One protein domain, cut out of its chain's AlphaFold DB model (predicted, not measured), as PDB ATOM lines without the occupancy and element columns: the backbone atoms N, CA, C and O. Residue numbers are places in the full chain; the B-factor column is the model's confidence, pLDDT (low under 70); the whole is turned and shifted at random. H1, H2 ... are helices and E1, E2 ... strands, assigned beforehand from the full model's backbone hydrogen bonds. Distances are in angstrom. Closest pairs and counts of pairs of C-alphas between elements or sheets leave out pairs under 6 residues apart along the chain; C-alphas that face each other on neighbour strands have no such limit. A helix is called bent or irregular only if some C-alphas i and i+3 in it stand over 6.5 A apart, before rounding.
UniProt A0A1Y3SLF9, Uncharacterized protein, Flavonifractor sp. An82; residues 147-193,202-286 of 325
ATOM      1  N   LYS A 147      51.589  76.830  90.364       61.12
ATOM      2  CA  LYS A 147      52.841  76.109  90.124       61.12
ATOM      3  C   LYS A 147      53.968  77.137  90.130       61.12
ATOM      4  O   LYS A 147      54.154  77.856  89.151       61.12
ATOM      5  N   MET A 148      54.672  77.249  91.253       62.06
ATOM      6  CA  MET A 148      55.888  78.050  91.315       62.06
ATOM      7  C   MET A 148      56.959  77.322  90.500       62.06
ATOM      8  O   MET A 148      57.474  76.290  90.921       62.06
ATOM      9  N   ASP A 149      57.238  77.820  89.296       60.03
ATOM     10  CA  ASP A 149      58.310  77.294  88.456       60.03
ATOM     11  C   ASP A 149      59.614  78.032  88.781       60.03
ATOM     12  O   ASP A 149      59.806  79.185  88.386       60.03
ATOM     13  N   PHE A 150      60.496  77.359  89.520       65.25
ATOM     14  CA  PHE A 150      61.821  77.861  89.892       65.25
ATOM     15  C   PHE A 150      62.915  77.478  88.884       65.25
ATOM     16  O   PHE A 150      64.102  77.540  89.215       65.25
ATOM     17  N   LYS A 151      62.567  77.062  87.657       63.84
ATOM     18  CA  LYS A 151      63.572  76.832  86.613       63.84
ATOM     19  C   LYS A 151      64.380  78.107  86.367       63.84
ATOM     20  O   LYS A 151      63.860  79.214  86.293       63.84
ATOM     21  N   THR A 152      65.683  77.962  86.176       56.62
ATOM     22  CA  THR A 152      66.593  79.091  85.907       56.62
ATOM     23  C   THR A 152      66.153  79.945  84.711       56.62
ATOM     24  O   THR A 152      66.362  81.155  84.715       56.62
ATOM     25  N   GLN A 153      65.480  79.347  83.724       58.84
ATOM     26  CA  GLN A 153      64.915  80.047  82.566       58.84
ATOM     27  C   GLN A 153      63.728  80.969  82.914       58.84
ATOM     28  O   GLN A 153      63.533  81.970  82.228       58.84
ATOM     29  N   SER A 154      62.951  80.677  83.966       59.09
ATOM     30  CA  SER A 154      61.788  81.483  84.383       59.09
ATOM     31  C   SER A 154      62.135  82.596  85.380       59.09
ATOM     32  O   SER A 154      61.366  83.547  85.520       59.09
ATOM     33  N   LEU A 155      63.288  82.512  86.056       65.69
ATOM     34  CA  LEU A 155      63.692  83.430  87.133       65.69
ATOM     35  C   LEU A 155      64.496  84.658  86.659       65.69
ATOM     36  O   LEU A 155      64.690  85.598  87.430       65.69
ATOM     37  N   GLY A 156      64.919  84.686  85.390       70.50
ATOM     38  CA  GLY A 156      65.722  85.772  84.823       70.50
ATOM     39  C   GLY A 156      67.182  85.769  85.298       70.50
ATOM     40  O   GLY A 156      67.650  84.836  85.949       70.50
ATOM     41  N   LYS A 157      67.937  86.815  84.941       80.69
ATOM     42  CA  LYS A 157      69.320  86.987  85.413       80.69
ATOM     43  C   LYS A 157      69.303  87.608  86.807       80.69
ATOM     44  O   LYS A 157      68.722  88.673  86.998       80.69
ATOM     45  N   PHE A 158      69.953  86.951  87.764       86.12
ATOM     46  CA  PHE A 158      70.129  87.492  89.107       86.12
ATOM     47  C   PHE A 158      71.023  88.738  89.062       86.12
ATOM     48  O   PHE A 158      72.173  88.655  88.633       86.12
ATOM     49  N   ASP A 159      70.489  89.870  89.519       89.50
ATOM     50  CA  ASP A 159      71.230  91.120  89.678       89.50
ATOM     51  C   ASP A 159      71.428  91.422  91.174       89.50
ATOM     52  O   ASP A 159      70.470  91.814  91.847       89.50
ATOM     53  N   PRO A 160      72.654  91.265  91.717       91.38
ATOM     54  CA  PRO A 160      72.953  91.576  93.113       91.38
ATOM     55  C   PRO A 160      72.646  93.023  93.503       91.38
ATOM     56  O   PRO A 160      72.386  93.283  94.674       91.38
ATOM     57  N   LYS A 161      72.641  93.962  92.546       92.31
ATOM     58  CA  LYS A 161      72.343  95.375  92.824       92.31
ATOM     59  C   LYS A 161      70.908  95.578  93.298       92.31
ATOM     60  O   LYS A 161      70.650  96.503  94.055       92.31
ATOM     61  N   MET A 162      69.989  94.679  92.934       92.50
ATOM     62  CA  MET A 162      68.607  94.705  93.427       92.50
ATOM     63  C   MET A 162      68.501  94.432  94.932       92.50
ATOM     64  O   MET A 162      67.456  94.718  95.516       92.50
ATOM     65  N   LEU A 163      69.550  93.883  95.551       95.81
ATOM     66  CA  LEU A 163      69.623  93.661  96.995       95.81
ATOM     67  C   LEU A 163      70.108  94.905  97.757       95.81
ATOM     68  O   LEU A 163      69.949  94.960  98.974       95.81
ATOM     69  N   MET A 164      70.716  95.868  97.057       95.69
ATOM     70  CA  MET A 164      71.381  97.028  97.650       95.69
ATOM     71  C   MET A 164      70.437  98.228  97.745       95.69
ATOM     72  O   MET A 164      69.533  98.374  96.915       95.69
ATOM     73  N   ARG A 165      70.654  99.107  98.724       94.88
ATOM     74  CA  ARG A 165      69.974 100.401  98.808       94.88
ATOM     75  C   ARG A 165      70.591 101.376  97.812       94.88
ATOM     76  O   ARG A 165      69.858 101.999  97.045       94.88
ATOM     77  N   GLU A 166      71.914 101.469  97.808       91.69
ATOM     78  CA  GLU A 166      72.699 102.297  96.904       91.69
ATOM     79  C   GLU A 166      73.630 101.426  96.058       91.69
ATOM     80  O   GLU A 166      74.350 100.556  96.541       91.69
ATOM     81  N   SER A 167      73.628 101.646  94.743       81.06
ATOM     82  CA  SER A 167      74.369 100.777  93.811       81.06
ATOM     83  C   SER A 167      75.888 100.990  93.826       81.06
ATOM     84  O   SER A 167      76.637 100.189  93.255       81.06
ATOM     85  N   ILE A 168      76.346 102.068  94.468       86.44
ATOM     86  CA  ILE A 168      77.745 102.473  94.538       86.44
ATOM     87  C   ILE A 168      78.159 102.488  96.004       86.44
ATOM     88  O   ILE A 168      77.676 103.289  96.792       86.44
ATOM     89  N   VAL A 169      79.108 101.620  96.336       90.19
ATOM     90  CA  VAL A 169      79.774 101.609  97.640       90.19
ATOM     91  C   VAL A 169      81.203 102.110  97.432       90.19
ATOM     92  O   VAL A 169      81.887 101.555  96.555       90.19
ATOM     93  N   PRO A 170      81.670 103.120  98.184       90.38
ATOM     94  CA  PRO A 170      83.043 103.599  98.110       90.38
ATOM     95  C   PRO A 170      84.025 102.501  98.530       90.38
ATOM     96  O   PRO A 170      83.674 101.548  99.216       90.38
ATOM     97  N   THR A 171      85.275 102.620  98.098       89.88
ATOM     98  CA  THR A 171      86.353 101.751  98.580       89.88
ATOM     99  C   THR A 171      87.231 102.602  99.483       89.88
ATOM    100  O   THR A 171      88.039 103.379  98.988       89.88
ATOM    101  N   ASN A 172      87.015 102.508 100.793       93.06
ATOM    102  CA  ASN A 172      87.744 103.266 101.810       93.06
ATOM    103  C   ASN A 172      87.968 102.417 103.072       93.06
ATOM    104  O   ASN A 172      87.480 101.285 103.161       93.06
ATOM    105  N   ASP A 173      88.666 102.984 104.052       94.31
ATOM    106  CA  ASP A 173      89.030 102.296 105.295       94.31
ATOM    107  C   ASP A 173      87.813 101.802 106.082       94.31
ATOM    108  O   ASP A 173      87.846 100.714 106.649       94.31
ATOM    109  N   ILE A 174      86.706 102.553 106.077       94.19
ATOM    110  CA  ILE A 174      85.460 102.150 106.750       94.19
ATOM    111  C   ILE A 174      84.902 100.880 106.103       94.19
ATOM    112  O   ILE A 174      84.553  99.921 106.790       94.19
ATOM    113  N   THR A 175      84.871 100.843 104.770       95.00
ATOM    114  CA  THR A 175      84.394  99.682 104.005       95.00
ATOM    115  C   THR A 175      85.263  98.453 104.269       95.00
ATOM    116  O   THR A 175      84.729  97.356 104.439       95.00
ATOM    117  N   GLN A 176      86.585  98.623 104.354       95.62
ATOM    118  CA  GLN A 176      87.490  97.517 104.682       95.62
ATOM    119  C   GLN A 176      87.288  97.013 106.112       95.62
ATOM    120  O   GLN A 176      87.106  95.810 106.301       95.62
ATOM    121  N   LYS A 177      87.188  97.915 107.098       96.81
ATOM    122  CA  LYS A 177      86.911  97.553 108.498       96.81
ATOM    123  C   LYS A 177      85.613  96.756 108.643       96.81
ATOM    124  O   LYS A 177      85.595  95.744 109.337       96.81
ATOM    125  N   ILE A 178      84.544  97.148 107.942       97.06
ATOM    126  CA  ILE A 178      83.274  96.395 107.922       97.06
ATOM    127  C   ILE A 178      83.494  94.963 107.408       97.06
ATOM    128  O   ILE A 178      83.040  93.996 108.026       97.06
ATOM    129  N   ILE A 179      84.203  94.809 106.283       95.75
ATOM    130  CA  ILE A 179      84.459  93.503 105.655       95.75
ATOM    131  C   ILE A 179      85.306  92.605 106.565       95.75
ATOM    132  O   ILE A 179      85.019  91.409 106.691       95.75
ATOM    133  N   GLU A 180      86.339  93.160 107.188       95.81
ATOM    134  CA  GLU A 180      87.257  92.443 108.076       95.81
ATOM    135  C   GLU A 180      86.567  91.994 109.365       95.81
ATOM    136  O   GLU A 180      86.636  90.809 109.717       95.81
ATOM    137  N   THR A 181      85.832  92.895 110.021       94.75
ATOM    138  CA  THR A 181      85.068  92.589 111.239       94.75
ATOM    139  C   THR A 181      84.031  91.507 110.966       94.75
ATOM    140  O   THR A 181      84.022  90.471 111.639       94.75
ATOM    141  N   TYR A 182      83.230  91.656 109.903       94.56
ATOM    142  CA  TYR A 182      82.267  90.629 109.502       94.56
ATOM    143  C   TYR A 182      82.962  89.294 109.184       94.56
ATOM    144  O   TYR A 182      82.530  88.223 109.622       94.56
ATOM    145  N   GLY A 183      84.064  89.336 108.430       91.50
ATOM    146  CA  GLY A 183      84.843  88.159 108.050       91.50
ATOM    147  C   GLY A 183      85.442  87.407 109.241       91.50
ATOM    148  O   GLY A 183      85.559  86.182 109.181       91.50
ATOM    149  N   THR A 184      85.786  88.120 110.310       91.00
ATOM    150  CA  THR A 184      86.339  87.556 111.547       91.00
ATOM    151  C   THR A 184      85.233  86.948 112.402       91.00
ATOM    152  O   THR A 184      85.283  85.763 112.738       91.00
ATOM    153  N   MET A 185      84.173  87.711 112.678       88.06
ATOM    154  CA  MET A 185      83.078  87.259 113.539       88.06
ATOM    155  C   MET A 185      82.290  86.096 112.926       88.06
ATOM    156  O   MET A 185      81.919  85.159 113.637       88.06
ATOM    157  N   SER A 186      82.105  86.094 111.601       83.56
ATOM    158  CA  SER A 186      81.411  85.015 110.881       83.56
ATOM    159  C   SER A 186      82.141  83.666 110.910       83.56
ATOM    160  O   SER A 186      81.527  82.636 110.626       83.56
ATOM    161  N   LYS A 187      83.434  83.646 111.254       81.38
ATOM    162  CA  LYS A 187      84.231  82.417 111.399       81.38
ATOM    163  C   LYS A 187      84.268  81.876 112.831       81.38
ATOM    164  O   LYS A 187      84.747  80.761 113.015       81.38
ATOM    165  N   SER A 188      83.792  82.639 113.816       73.12
ATOM    166  CA  SER A 188      83.865  82.248 115.228       73.12
ATOM    167  C   SER A 188      83.040  80.989 115.528       73.12
ATOM    168  O   SER A 188      81.963  80.777 114.965       73.12
ATOM    169  N   ASP A 189      83.537  80.149 116.441       59.25
ATOM    170  CA  ASP A 189      82.888  78.884 116.814       59.25
ATOM    171  C   ASP A 189      81.506  79.086 117.457       59.25
ATOM    172  O   ASP A 189      80.620  78.249 117.288       59.25
ATOM    173  N   ALA A 190      81.259  80.247 118.075       58.66
ATOM    174  CA  ALA A 190      79.944  80.645 118.587       58.66
ATOM    175  C   ALA A 190      78.854  80.720 117.493       58.66
ATOM    176  O   ALA A 190      77.666  80.565 117.785       58.66
ATOM    177  N   MET A 191      79.240  80.911 116.224       59.50
ATOM    178  CA  MET A 191      78.321  80.936 115.074       59.50
ATOM    179  C   MET A 191      78.040  79.545 114.490       59.50
ATOM    180  O   MET A 191      77.204  79.416 113.593       59.50
ATOM    181  N   LYS A 192      78.720  78.499 114.983       59.25
ATOM    182  CA  LYS A 192      78.509  77.097 114.585       59.25
ATOM    183  C   LYS A 192      77.472  76.379 115.456       59.25
ATOM    184  O   LYS A 192      77.258  75.184 115.265       59.25
ATOM    185  N   ALA A 193      76.834  77.082 116.397       56.59
ATOM    186  CA  ALA A 193      75.768  76.520 117.216       56.59
ATOM    187  C   ALA A 193      74.674  75.918 116.316       56.59
ATOM    188  O   ALA A 193      74.211  76.549 115.364       56.59
ATOM    189  N   ARG A 202      70.271  78.413 116.866       59.91
ATOM    190  CA  ARG A 202      70.209  78.535 118.331       59.91
ATOM    191  C   ARG A 202      70.856  79.824 118.878       59.91
ATOM    192  O   ARG A 202      70.718  80.106 120.061       59.91
ATOM    193  N   SER A 203      71.521  80.635 118.048       62.62
ATOM    194  CA  SER A 203      72.228  81.856 118.468       62.62
ATOM    195  C   SER A 203      71.722  83.145 117.800       62.62
ATOM    196  O   SER A 203      72.495  83.875 117.185       62.62
ATOM    197  N   LEU A 204      70.443  83.500 117.993       69.88
ATOM    198  CA  LEU A 204      69.926  84.840 117.630       69.88
ATOM    199  C   LEU A 204      70.802  85.975 118.194       69.88
ATOM    200  O   LEU A 204      71.125  86.925 117.489       69.88
ATOM    201  N   TYR A 205      71.274  85.813 119.434       76.38
ATOM    202  CA  TYR A 205      72.221  86.724 120.080       76.38
ATOM    203  C   TYR A 205      73.534  86.892 119.296       76.38
ATOM    204  O   TYR A 205      74.101  87.980 119.242       76.38
ATOM    205  N   GLY A 206      74.015  85.825 118.654       79.75
ATOM    206  CA  GLY A 206      75.245  85.865 117.871       79.75
ATOM    207  C   GLY A 206      75.126  86.758 116.637       79.75
ATOM    208  O   GLY A 206      76.049  87.513 116.338       79.75
ATOM    209  N   TYR A 207      73.980  86.711 115.954       85.88
ATOM    210  CA  TYR A 207      73.710  87.589 114.815       85.88
ATOM    211  C   TYR A 207      73.540  89.040 115.248       85.88
ATOM    212  O   TYR A 207      74.138  89.914 114.627       85.88
ATOM    213  N   GLN A 208      72.823  89.289 116.351       87.56
ATOM    214  CA  GLN A 208      72.674  90.643 116.887       87.56
ATOM    215  C   GLN A 208      74.034  91.262 117.224       87.56
ATOM    216  O   GLN A 208      74.330  92.361 116.779       87.56
ATOM    217  N   LYS A 209      74.920  90.505 117.881       88.81
ATOM    218  CA  LYS A 209      76.274  90.974 118.200       88.81
ATOM    219  C   LYS A 209      77.086  91.349 116.954       88.81
ATOM    220  O   LYS A 209      77.855  92.301 116.997       88.81
ATOM    221  N   ILE A 210      76.941  90.607 115.851       91.38
ATOM    222  CA  ILE A 210      77.584  90.966 114.575       91.38
ATOM    223  C   ILE A 210      77.036  92.298 114.063       91.38
ATOM    224  O   ILE A 210      77.822  93.131 113.623       91.38
ATOM    225  N   ILE A 211      75.717  92.495 114.106       93.50
ATOM    226  CA  ILE A 211      75.090  93.749 113.676       93.50
ATOM    227  C   ILE A 211      75.623  94.906 114.527       93.50
ATOM    228  O   ILE A 211      76.141  95.867 113.963       93.50
ATOM    229  N   ASP A 212      75.587  94.774 115.853       94.38
ATOM    230  CA  ASP A 212      76.021  95.817 116.788       94.38
ATOM    231  C   ASP A 212      77.489  96.214 116.550       94.38
ATOM    232  O   ASP A 212      77.782  97.388 116.338       94.38
ATOM    233  N   SER A 213      78.407  95.242 116.449       94.25
ATOM    234  CA  SER A 213      79.830  95.522 116.184       94.25
ATOM    235  C   SER A 213      80.087  96.171 114.820       94.25
ATOM    236  O   SER A 213      81.080  96.873 114.643       94.25
ATOM    237  N   LEU A 214      79.229  95.937 113.826       96.69
ATOM    238  CA  LEU A 214      79.341  96.609 112.529       96.69
ATOM    239  C   LEU A 214      78.759  98.027 112.567       96.69
ATOM    240  O   LEU A 214      79.315  98.920 111.925       96.69
ATOM    241  N   LEU A 215      77.690  98.248 113.336       96.69
ATOM    242  CA  LEU A 215      77.090  99.571 113.526       96.69
ATOM    243  C   LEU A 215      77.958 100.504 114.378       96.69
ATOM    244  O   LEU A 215      77.940 101.713 114.160       96.69
ATOM    245  N   GLU A 216      78.784  99.955 115.270       96.81
ATOM    246  CA  GLU A 216      79.841 100.705 115.963       96.81
ATOM    247  C   GLU A 216      80.881 101.290 114.989       96.81
ATOM    248  O   GLU A 216      81.398 102.384 115.213       96.81
ATOM    249  N   ILE A 217      81.179 100.591 113.886       95.50
ATOM    250  CA  ILE A 217      82.111 101.074 112.850       95.50
ATOM    251  C   ILE A 217      81.433 102.130 111.975       95.50
ATOM    252  O   ILE A 217      82.045 103.135 111.608       95.50
ATOM    253  N   CYS A 218      80.183 101.876 111.590       94.50
ATOM    254  CA  CYS A 218      79.393 102.771 110.763       94.50
ATOM    255  C   CYS A 218      77.918 102.643 111.137       94.50
ATOM    256  O   CYS A 218      77.288 101.630 110.834       94.50
ATOM    257  N   ASN A 219      77.363 103.692 111.744       95.69
ATOM    258  CA  ASN A 219      75.977 103.731 112.207       95.69
ATOM    259  C   ASN A 219      74.971 103.950 111.054       95.69
ATOM    260  O   ASN A 219      74.144 104.860 111.082       95.69
ATOM    261  N   ASP A 220      75.078 103.136 110.006       96.06
ATOM    262  CA  ASP A 220      74.131 103.042 108.899       96.06
ATOM    263  C   ASP A 220      74.025 101.576 108.460       96.06
ATOM    264  O   ASP A 220      74.866 101.037 107.733       96.06
ATOM    265  N   ILE A 221      72.946 100.926 108.899       96.19
ATOM    266  CA  ILE A 221      72.690  99.514 108.614       96.19
ATOM    267  C   ILE A 221      72.521  99.230 107.116       96.19
ATOM    268  O   ILE A 221      72.890  98.150 106.647       96.19
ATOM    269  N   TYR A 222      72.003 100.190 106.343       96.38
ATOM    270  CA  TYR A 222      71.825 100.019 104.904       96.38
ATOM    271  C   TYR A 222      73.172 100.096 104.192       96.38
ATOM    272  O   TYR A 222      73.458  99.247 103.348       96.38
ATOM    273  N   PHE A 223      74.028 101.042 104.585       97.06
ATOM    274  CA  PHE A 223      75.388 101.135 104.057       97.06
ATOM    275  C   PHE A 223      76.207  99.876 104.366       97.06
ATOM    276  O   PHE A 223      76.808  99.293 103.461       97.06
ATOM    277  N   VAL A 224      76.183  99.402 105.618       97.25
ATOM    278  CA  VAL A 224      76.837  98.144 106.022       97.25
ATOM    279  C   VAL A 224      76.328  96.970 105.178       97.25
ATOM    280  O   VAL A 224      77.123  96.175 104.667       97.25
ATOM    281  N   THR A 225      75.011  96.881 104.974       97.50
ATOM    282  CA  THR A 225      74.395  95.835 104.145       97.50
ATOM    283  C   THR A 225      74.894  95.903 102.699       97.50
ATOM    284  O   THR A 225      75.293  94.878 102.141       97.50
ATOM    285  N   ASP A 226      74.958  97.096 102.105       97.31
ATOM    286  CA  ASP A 226      75.431  97.308 100.732       97.31
ATOM    287  C   ASP A 226      76.910  96.937 100.564       97.31
ATOM    288  O   ASP A 226      77.277  96.253  99.597       97.31
ATOM    289  N   VAL A 227      77.757  97.306 101.532       97.12
ATOM    290  CA  VAL A 227      79.169  96.897 101.593       97.12
ATOM    291  C   VAL A 227      79.291  95.373 101.543       97.12
ATOM    292  O   VAL A 227      80.018  94.824 100.704       97.12
ATOM    293  N   LEU A 228      78.542  94.673 102.398       97.00
ATOM    294  CA  LEU A 228      78.587  93.215 102.478       97.00
ATOM    295  C   LEU A 228      77.990  92.546 101.235       97.00
ATOM    296  O   LEU A 228      78.515  91.520 100.793       97.00
ATOM    297  N   ILE A 229      76.957  93.120 100.612       97.06
ATOM    298  CA  ILE A 229      76.431  92.616  99.336       97.06
ATOM    299  C   ILE A 229      77.499  92.719  98.246       97.06
ATOM    300  O   ILE A 229      77.777  91.726  97.559       97.06
ATOM    301  N   LYS A 230      78.131  93.890  98.101       95.62
ATOM    302  CA  LYS A 230      79.190  94.108  97.107       95.62
ATOM    303  C   LYS A 230      80.332  93.113  97.301       95.62
ATOM    304  O   LYS A 230      80.789  92.504  96.329       95.62
ATOM    305  N   GLU A 231      80.749  92.880  98.540       95.38
ATOM    306  CA  GLU A 231      81.838  91.947  98.820       95.38
ATOM    307  C   GLU A 231      81.434  90.477  98.603       95.38
ATOM    308  O   GLU A 231      82.133  89.729  97.913       95.38
ATOM    309  N   LEU A 232      80.294  90.040  99.141       95.12
ATOM    310  CA  LEU A 232      79.906  88.625  99.159       95.12
ATOM    311  C   LEU A 232      79.266  88.142  97.852       95.12
ATOM    312  O   LEU A 232      79.402  86.959  97.521       95.12
ATOM    313  N   PHE A 233      78.557  89.005  97.121       94.38
ATOM    314  CA  PHE A 233      77.815  88.626  95.912       94.38
ATOM    315  C   PHE A 233      78.516  89.046  94.623       94.38
ATOM    316  O   PHE A 233      78.425  88.307  93.645       94.38
ATOM    317  N   ILE A 234      79.218  90.186  94.612       92.44
ATOM    318  CA  ILE A 234      79.849  90.722  93.396       92.44
ATOM    319  C   ILE A 234      81.336  90.356  93.348       92.44
ATOM    320  O   ILE A 234      81.758  89.701  92.394       92.44
ATOM    321  N   ARG A 235      82.117  90.729  94.375       91.75
ATOM    322  CA  ARG A 235      83.577  90.506  94.407       91.75
ATOM    323  C   ARG A 235      83.944  89.044  94.662       91.75
ATOM    324  O   ARG A 235      84.468  88.384  93.770       91.75
ATOM    325  N   ARG A 236      83.653  88.513  95.855       91.62
ATOM    326  CA  ARG A 236      84.046  87.141  96.244       91.62
ATOM    327  C   ARG A 236      83.142  86.056  95.676       91.62
ATOM    328  O   ARG A 236      83.565  84.909  95.582       91.62
ATOM    329  N   LYS A 237      81.879  86.388  95.379       89.94
ATOM    330  CA  LYS A 237      80.838  85.419  94.980       89.94
ATOM    331  C   LYS A 237      80.767  84.220  95.945       89.94
ATOM    332  O   LYS A 237      80.696  83.064  95.529       89.94
ATOM    333  N   SER A 238      80.790  84.494  97.251       88.50
ATOM    334  CA  SER A 238      80.858  83.476  98.311       88.50
ATOM    335  C   SER A 238      79.727  82.453  98.193       88.50
ATOM    336  O   SER A 238      78.562  82.822  98.076       88.50
ATOM    337  N   LYS A 239      80.020  81.155  98.311       85.44
ATOM    338  CA  LYS A 239      78.974  80.114  98.371       85.44
ATOM    339  C   LYS A 239      78.227  80.105  99.713       85.44
ATOM    340  O   LYS A 239      77.077  79.688  99.771       85.44
ATOM    341  N   ARG A 240      78.862  80.583 100.790       83.00
ATOM    342  CA  ARG A 240      78.312  80.584 102.155       83.00
ATOM    343  C   ARG A 240      77.823  81.985 102.517       83.00
ATOM    344  O   ARG A 240      78.639  82.881 102.721       83.00
ATOM    345  N   LYS A 241      76.500  82.165 102.584       89.56
ATOM    346  CA  LYS A 241      75.852  83.455 102.902       89.56
ATOM    347  C   LYS A 241      74.792  83.372 104.008       89.56
ATOM    348  O   LYS A 241      74.068  84.330 104.221       89.56
ATOM    349  N   ASN A 242      74.697  82.246 104.720       87.19
ATOM    350  CA  ASN A 242      73.658  82.042 105.738       87.19
ATOM    351  C   ASN A 242      73.719  83.098 106.847       87.19
ATOM    352  O   ASN A 242      72.696  83.675 107.172       87.19
ATOM    353  N   ILE A 243      74.914  83.392 107.371       88.56
ATOM    354  CA  ILE A 243      75.094  84.402 108.427       88.56
ATOM    355  C   ILE A 243      74.646  85.783 107.936       88.56
ATOM    356  O   ILE A 243      73.895  86.453 108.630       88.56
ATOM    357  N   PHE A 244      75.021  86.160 106.709       93.69
ATOM    358  CA  PHE A 244      74.573  87.405 106.082       93.69
ATOM    359  C   PHE A 244      73.043  87.489 106.039       93.69
ATOM    360  O   PHE A 244      72.479  88.489 106.463       93.69
ATOM    361  N   TRP A 245      72.367  86.423 105.595       92.31
ATOM    362  CA  TRP A 245      70.903  86.389 105.548       92.31
ATOM    363  C   TRP A 245      70.251  86.461 106.927       92.31
ATOM    364  O   TRP A 245      69.199  87.075 107.058       92.31
ATOM    365  N   MET A 246      70.866  85.858 107.946       88.00
ATOM    366  CA  MET A 246      70.358  85.931 109.317       88.00
ATOM    367  C   MET A 246      70.544  87.316 109.946       88.00
ATOM    368  O   MET A 246      69.740  87.684 110.791       88.00
ATOM    369  N   CYS A 247      71.576  88.069 109.547       91.44
ATOM    370  CA  CYS A 247      71.845  89.405 110.087       91.44
ATOM    371  C   CYS A 247      71.107  90.520 109.328       91.44
ATOM    372  O   CYS A 247      70.682  91.486 109.941       91.44
ATOM    373  N   PHE A 248      70.980  90.407 108.002       95.69
ATOM    374  CA  PHE A 248      70.545  91.517 107.138       95.69
ATOM    375  C   PHE A 248      69.411  91.134 106.174       95.69
ATOM    376  O   PHE A 248      69.127  91.855 105.218       95.69
ATOM    377  N   GLY A 249      68.790  89.962 106.345       94.56
ATOM    378  CA  GLY A 249      67.784  89.454 105.407       94.56
ATOM    379  C   GLY A 249      66.522  90.316 105.322       94.56
ATOM    380  O   GLY A 249      65.932  90.439 104.247       94.56
ATOM    381  N   ASP A 250      66.132  90.938 106.427       94.06
ATOM    382  CA  ASP A 250      65.048  91.913 106.521       94.06
ATOM    383  C   ASP A 250      65.374  93.215 105.771       94.06
ATOM    384  O   ASP A 250      64.570  93.648 104.941       94.06
ATOM    385  N   ILE A 251      66.580  93.763 105.961       97.38
ATOM    386  CA  ILE A 251      67.075  94.948 105.241       97.38
ATOM    387  C   ILE A 251      67.135  94.676 103.736       97.38
ATOM    388  O   ILE A 251      66.651  95.466 102.923       97.38
ATOM    389  N   VAL A 252      67.647  93.508 103.337       97.31
ATOM    390  CA  VAL A 252      67.657  93.096 101.928       97.31
ATOM    391  C   VAL A 252      66.233  92.962 101.381       97.31
ATOM    392  O   VAL A 252      65.969  93.374 100.250       97.31
ATOM    393  N   ALA A 253      65.293  92.415 102.155       95.19
ATOM    394  CA  ALA A 253      63.899  92.325 101.734       95.19
ATOM    395  C   ALA A 253      63.267  93.714 101.538       95.19
ATOM    396  O   ALA A 253      62.492  93.903 100.596       95.19
ATOM    397  N   GLU A 254      63.602  94.691 102.382       95.19
ATOM    398  CA  GLU A 254      63.188  96.085 102.214       95.19
ATOM    399  C   GLU A 254      63.796  96.714 100.952       95.19
ATOM    400  O   GLU A 254      63.059  97.269 100.129       95.19
ATOM    401  N   ASN A 255      65.101  96.539 100.731       95.12
ATOM    402  CA  ASN A 255      65.788  97.016  99.529       95.12
ATOM    403  C   ASN A 255      65.168  96.427  98.255       95.12
ATOM    404  O   ASN A 255      64.854  97.164  97.321       95.12
ATOM    405  N   ILE A 256      64.890  95.119  98.231       92.44
ATOM    406  CA  ILE A 256      64.205  94.468  97.104       92.44
ATOM    407  C   ILE A 256      62.819  95.088  96.888       92.44
ATOM    408  O   ILE A 256      62.455  95.389  95.746       92.44
ATOM    409  N   LYS A 257      62.031  95.302  97.952       89.94
ATOM    410  CA  LYS A 257      60.705  95.939  97.849       89.94
ATOM    411  C   LYS A 257      60.812  97.348  97.263       89.94
ATOM    412  O   LYS A 257      60.042  97.676  96.358       89.94
ATOM    413  N   ARG A 258      61.777  98.151  97.723       91.31
ATOM    414  CA  ARG A 258      62.062  99.498  97.201       91.31
ATOM    415  C   ARG A 258      62.458  99.451  95.722       91.31
ATOM    416  O   ARG A 258      61.859 100.158  94.914       91.31
ATOM    417  N   ASN A 259      63.405  98.585  95.364       90.06
ATOM    418  CA  ASN A 259      63.982  98.494  94.021       90.06
ATOM    419  C   ASN A 259      62.993  97.941  92.983       90.06
ATOM    420  O   ASN A 259      62.963  98.400  91.841       90.06
ATOM    421  N   ILE A 260      62.135  96.991  93.371       86.50
ATOM    422  CA  ILE A 260      61.015  96.535  92.533       86.50
ATOM    423  C   ILE A 260      59.940  97.632  92.433       86.50
ATOM    424  O   ILE A 260      59.343  97.844  91.366       86.50
ATOM    425  N   GLY A 261      59.672  98.316  93.547       83.69
ATOM    426  CA  GLY A 261      58.632  99.327  93.673       83.69
ATOM    427  C   GLY A 261      57.252  98.799  93.267       83.69
ATOM    428  O   GLY A 261      56.916  97.628  93.443       83.69
ATOM    429  N   ARG A 262      56.435  99.671  92.665       79.06
ATOM    430  CA  ARG A 262      55.106  99.316  92.121       79.06
ATOM    431  C   ARG A 262      55.132  98.968  90.627       79.06
ATOM    432  O   ARG A 262      54.079  98.776  90.023       79.06
ATOM    433  N   LYS A 263      56.328  98.886  90.031       80.94
ATOM    434  CA  LYS A 263      56.527  98.737  88.579       80.94
ATOM    435  C   LYS A 263      56.172  97.348  88.068       80.94
ATOM    436  O   LYS A 263      55.912  97.190  86.882       80.94
ATOM    437  N   THR A 264      56.158  96.338  88.937       82.69
ATOM    438  CA  THR A 264      55.838  94.960  88.550       82.69
ATOM    439  C   THR A 264      54.691  94.389  89.374       82.69
ATOM    440  O   THR A 264      54.427  94.827  90.492       82.69
ATOM    441  N   GLY A 265      53.986  93.411  88.811       81.88
ATOM    442  CA  GLY A 265      52.946  92.645  89.489       81.88
ATOM    443  C   GLY A 265      53.011  91.169  89.111       81.88
ATOM    444  O   GLY A 265      53.603  90.808  88.097       81.88
ATOM    445  N   MET A 266      52.392  90.320  89.928       83.38
ATOM    446  CA  MET A 266      52.176  88.903  89.621       83.38
ATOM    447  C   MET A 266      50.842  88.751  88.891       83.38
ATOM    448  O   MET A 266      49.826  89.281  89.341       83.38
ATOM    449  N   CYS A 267      50.834  88.070  87.747       83.75
ATOM    450  CA  CYS A 267      49.612  87.835  86.985       83.75
ATOM    451  C   CYS A 267      48.714  86.843  87.727       83.75
ATOM    452  O   CYS A 267      49.106  85.694  87.913       83.75
ATOM    453  N   VAL A 268      47.483  87.239  88.061       83.88
ATOM    454  CA  VAL A 268      46.531  86.366  88.782       83.88
ATOM    455  C   VAL A 268      46.125  85.108  88.004       83.88
ATOM    456  O   VAL A 268      45.630  84.161  88.596       83.88
ATOM    457  N   LYS A 269      46.326  85.086  86.677       81.06
ATOM    458  CA  LYS A 269      45.951  83.953  85.819       81.06
ATOM    459  C   LYS A 269      47.087  82.952  85.611       81.06
ATOM    460  O   LYS A 269      46.858  81.755  85.699       81.06
ATOM    461  N   CYS A 270      48.287  83.428  85.275       81.44
ATOM    462  CA  CYS A 270      49.415  82.552  84.935       81.44
ATOM    463  C   CYS A 270      50.545  82.547  85.970       81.44
ATOM    464  O   CYS A 270      51.524  81.841  85.776       81.44
ATOM    465  N   GLY A 271      50.470  83.371  87.017       76.06
ATOM    466  CA  GLY A 271      51.531  83.502  88.016       76.06
ATOM    467  C   GLY A 271      52.793  84.223  87.530       76.06
ATOM    468  O   GLY A 271      53.651  84.537  88.342       76.06
ATOM    469  N   ALA A 272      52.926  84.547  86.239       78.25
ATOM    470  CA  ALA A 272      54.115  85.228  85.731       78.25
ATOM    471  C   ALA A 272      54.203  86.678  86.235       78.25
ATOM    472  O   ALA A 272      53.200  87.404  86.258       78.25
ATOM    473  N   ARG A 273      55.419  87.122  86.575       81.44
ATOM    474  CA  ARG A 273      55.699  88.531  86.870       81.44
ATOM    475  C   ARG A 273      55.662  89.352  85.579       81.44
ATOM    476  O   ARG A 273      56.165  88.920  84.547       81.44
ATOM    477  N   PHE A 274      55.061  90.535  85.627       84.81
ATOM    478  CA  PHE A 274      54.959  91.443  84.484       84.81
ATOM    479  C   PHE A 274      55.121  92.899  84.922       84.81
ATOM    480  O   PHE A 274      54.838  93.237  86.072       84.81
ATOM    481  N   TYR A 275      55.554  93.763  84.004       87.56
ATOM    482  CA  TYR A 275      55.583  95.208  84.226       87.56
ATOM    483  C   TYR A 275      54.176  95.793  84.131       87.56
ATOM    484  O   TYR A 275      53.458  95.554  83.157       87.56
ATOM    485  N   ARG A 276      53.780  96.536  85.163       86.12
ATOM    486  CA  ARG A 276      52.491  97.219  85.229       86.12
ATOM    487  C   ARG A 276      52.546  98.489  84.389       86.12
ATOM    488  O   ARG A 276      53.433  99.312  84.572       86.12
ATOM    489  N   GLU A 277      51.548  98.662  83.536       87.94
ATOM    490  CA  GLU A 277      51.258  99.932  82.855       87.94
ATOM    491  C   GLU A 277      50.301 100.796  83.690       87.94
ATOM    492  O   GLU A 277      50.179 101.997  83.483       87.94
ATOM    493  N   SER A 278      49.609 100.181  84.654       84.94
ATOM    494  CA  SER A 278      48.653 100.827  85.551       84.94
ATOM    495  C   SER A 278      48.677 100.169  86.929       84.94
ATOM    496  O   SER A 278      48.813  98.949  87.052       84.94
ATOM    497  N   ASN A 279      48.458 100.965  87.980       82.06
ATOM    498  CA  ASN A 279      48.384 100.480  89.362       82.06
ATOM    499  C   ASN A 279      47.276  99.433  89.580       82.06
ATOM    500  O   ASN A 279      47.411  98.585  90.460       82.06
ATOM    501  N   ARG A 280      46.204  99.463  88.774       85.56
ATOM    502  CA  ARG A 280      45.069  98.523  88.859       85.56
ATOM    503  C   ARG A 280      45.263  97.262  88.008       85.56
ATOM    504  O   ARG A 280      44.377  96.412  87.953       85.56
ATOM    505  N   GLN A 281      46.391  97.127  87.311       87.62
ATOM    506  CA  GLN A 281      46.629  95.989  86.431       87.62
ATOM    507  C   GLN A 281      46.971  94.724  87.234       87.62
ATOM    508  O   GLN A 281      48.016  94.636  87.880       87.62
ATOM    509  N   VAL A 282      46.098  93.716  87.140       88.31
ATOM    510  CA  VAL A 282      46.224  92.418  87.840       88.31
ATOM    511  C   VAL A 282      46.639  91.254  86.927       88.31
ATOM    512  O   VAL A 282      46.958  90.168  87.403       88.31
ATOM    513  N   MET A 283      46.663  91.460  85.605       89.88
ATOM    514  CA  MET A 283      47.023  90.442  84.609       89.88
ATOM    515  C   MET A 283      48.094  90.947  83.640       89.88
ATOM    516  O   MET A 283      48.075  92.110  83.228       89.88
ATOM    517  N   CYS A 284      48.976  90.046  83.202       89.69
ATOM    518  CA  CYS A 284      49.899  90.323  82.103       89.69
ATOM    519  C   CYS A 284      49.140  90.507  80.774       89.69
ATOM    520  O   CYS A 284      48.000  90.053  80.625       89.69
ATOM    521  N   LYS A 285      49.777  91.154  79.787       90.81
ATOM    522  CA  LYS A 285      49.153  91.493  78.491       90.81
ATOM    523  C   LYS A 285      48.532  90.282  77.788       90.81
ATOM    524  O   LYS A 285      47.394  90.364  77.326       90.81
ATOM    525  N   SER A 286      49.236  89.150  77.760       90.25
ATOM    526  CA  SER A 286      48.753  87.920  77.118       90.25
ATOM    527  C   SER A 286      47.501  87.366  77.806       90.25
ATOM    528  O   SER A 286      46.496  87.094  77.146       90.25
TER     529      SER A 286
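This is residues 147 to 193 and 202 to 286 of the 325 residues of an uncharacterized protein of Flavonifractor sp. An82 (UniProt A0A1Y3SLF9). A body of crossed helices sits at one end and a small strand hairpin, E1 and E2, at the other, with the kinked helix H7 leading from the one toward the other. In the body H3 and H5 are side by side, H6 crosses H3 and H7, and the short helix H2 packs on H6 and H7, while H1 touches no helix. The printed part has 132 residues, with seven named helices, H1 to H7, followed along the chain by the antiparallel strands E1 and E2; its class is mostly helix. The whole is loose, with a radius of gyration of the C-alphas of 17.8 A, and elongated, spanning 51 by 32 by 24 A.

From Lys 147 at (52.841, 76.109, 90.124) the printed part comes to H1, residues 152 to 155, and H2, residues 160 to 163. H3, residues 173 to 185, is 18.2 A long and begins at C-alpha (89.030, 102.296, 105.295). H4 is residues 189 to 192. H5, residues 204 to 217, is 20.9 A long, and H6, residues 221 to 235, 20.0 A. H7, residues 242 to 260, is 23.3 A long and irregular: C-alphas 247 and 250 are 8.1 A apart, and it has a kink of 73 degrees near residue 249. E1, residues 264 to 266, and E2, residues 273 to 275, are 7.2 A long each; E2 ends at C-alpha (55.583, 95.208, 84.226).

H6 is the hub, touching H2, H3, H5 and H7. It is about perpendicular to H3, at 78 degrees, with Thr 175 and Val 227 closest, their C-alphas 6.4 A apart. It is also about perpendicular to H7, at 78 degrees; the closest C-alphas, of Thr 225 and Phe 248, are 6.5 A apart. H5 and H6 only just touch, with 3 pairs of C-alphas within 8 A, and only at the corner; the closest are those of Leu 215 and Ile 221, 6.6 A apart. H3 and H5 touch at a shallow tilt of 21 degrees, opposite ways, with the C-alphas of Ile 178 and Leu 214 closest at 6.1 A. H2 touches H7, the closest C-alphas being those of Leu 163 and Val 252, 5.3 A apart. H4 is close to H5 but not clearly touching, with the C-alphas of Met 191 and Gly 206 closest at 6.4 A. E1 and E2 form a hairpin, with N 265 and O 274 at 2.9 A, within hydrogen-bond range; E2 is apart from H7. Every O i to N i+4 pair is within hydrogen-bond range in H3, against 9 of 10 in H5, 10 of 11 in H6 and 13 of 15 in H7; H1, H2 and H4 are too short for such a pair.

The two C-alphas farthest apart, of Asp 189 and Ser 286, are 53.1 A apart. Residues 194 to 201 are not printed, and C-alphas 193 and 202 are 6.0 A apart across this cut, in the link from H4 to H5. Of the links that are printed whole, none is long. The mean pLDDT of the printed part is 86.3; residues 147 to 155, 189 to 193 and 202 to 204 are under 70.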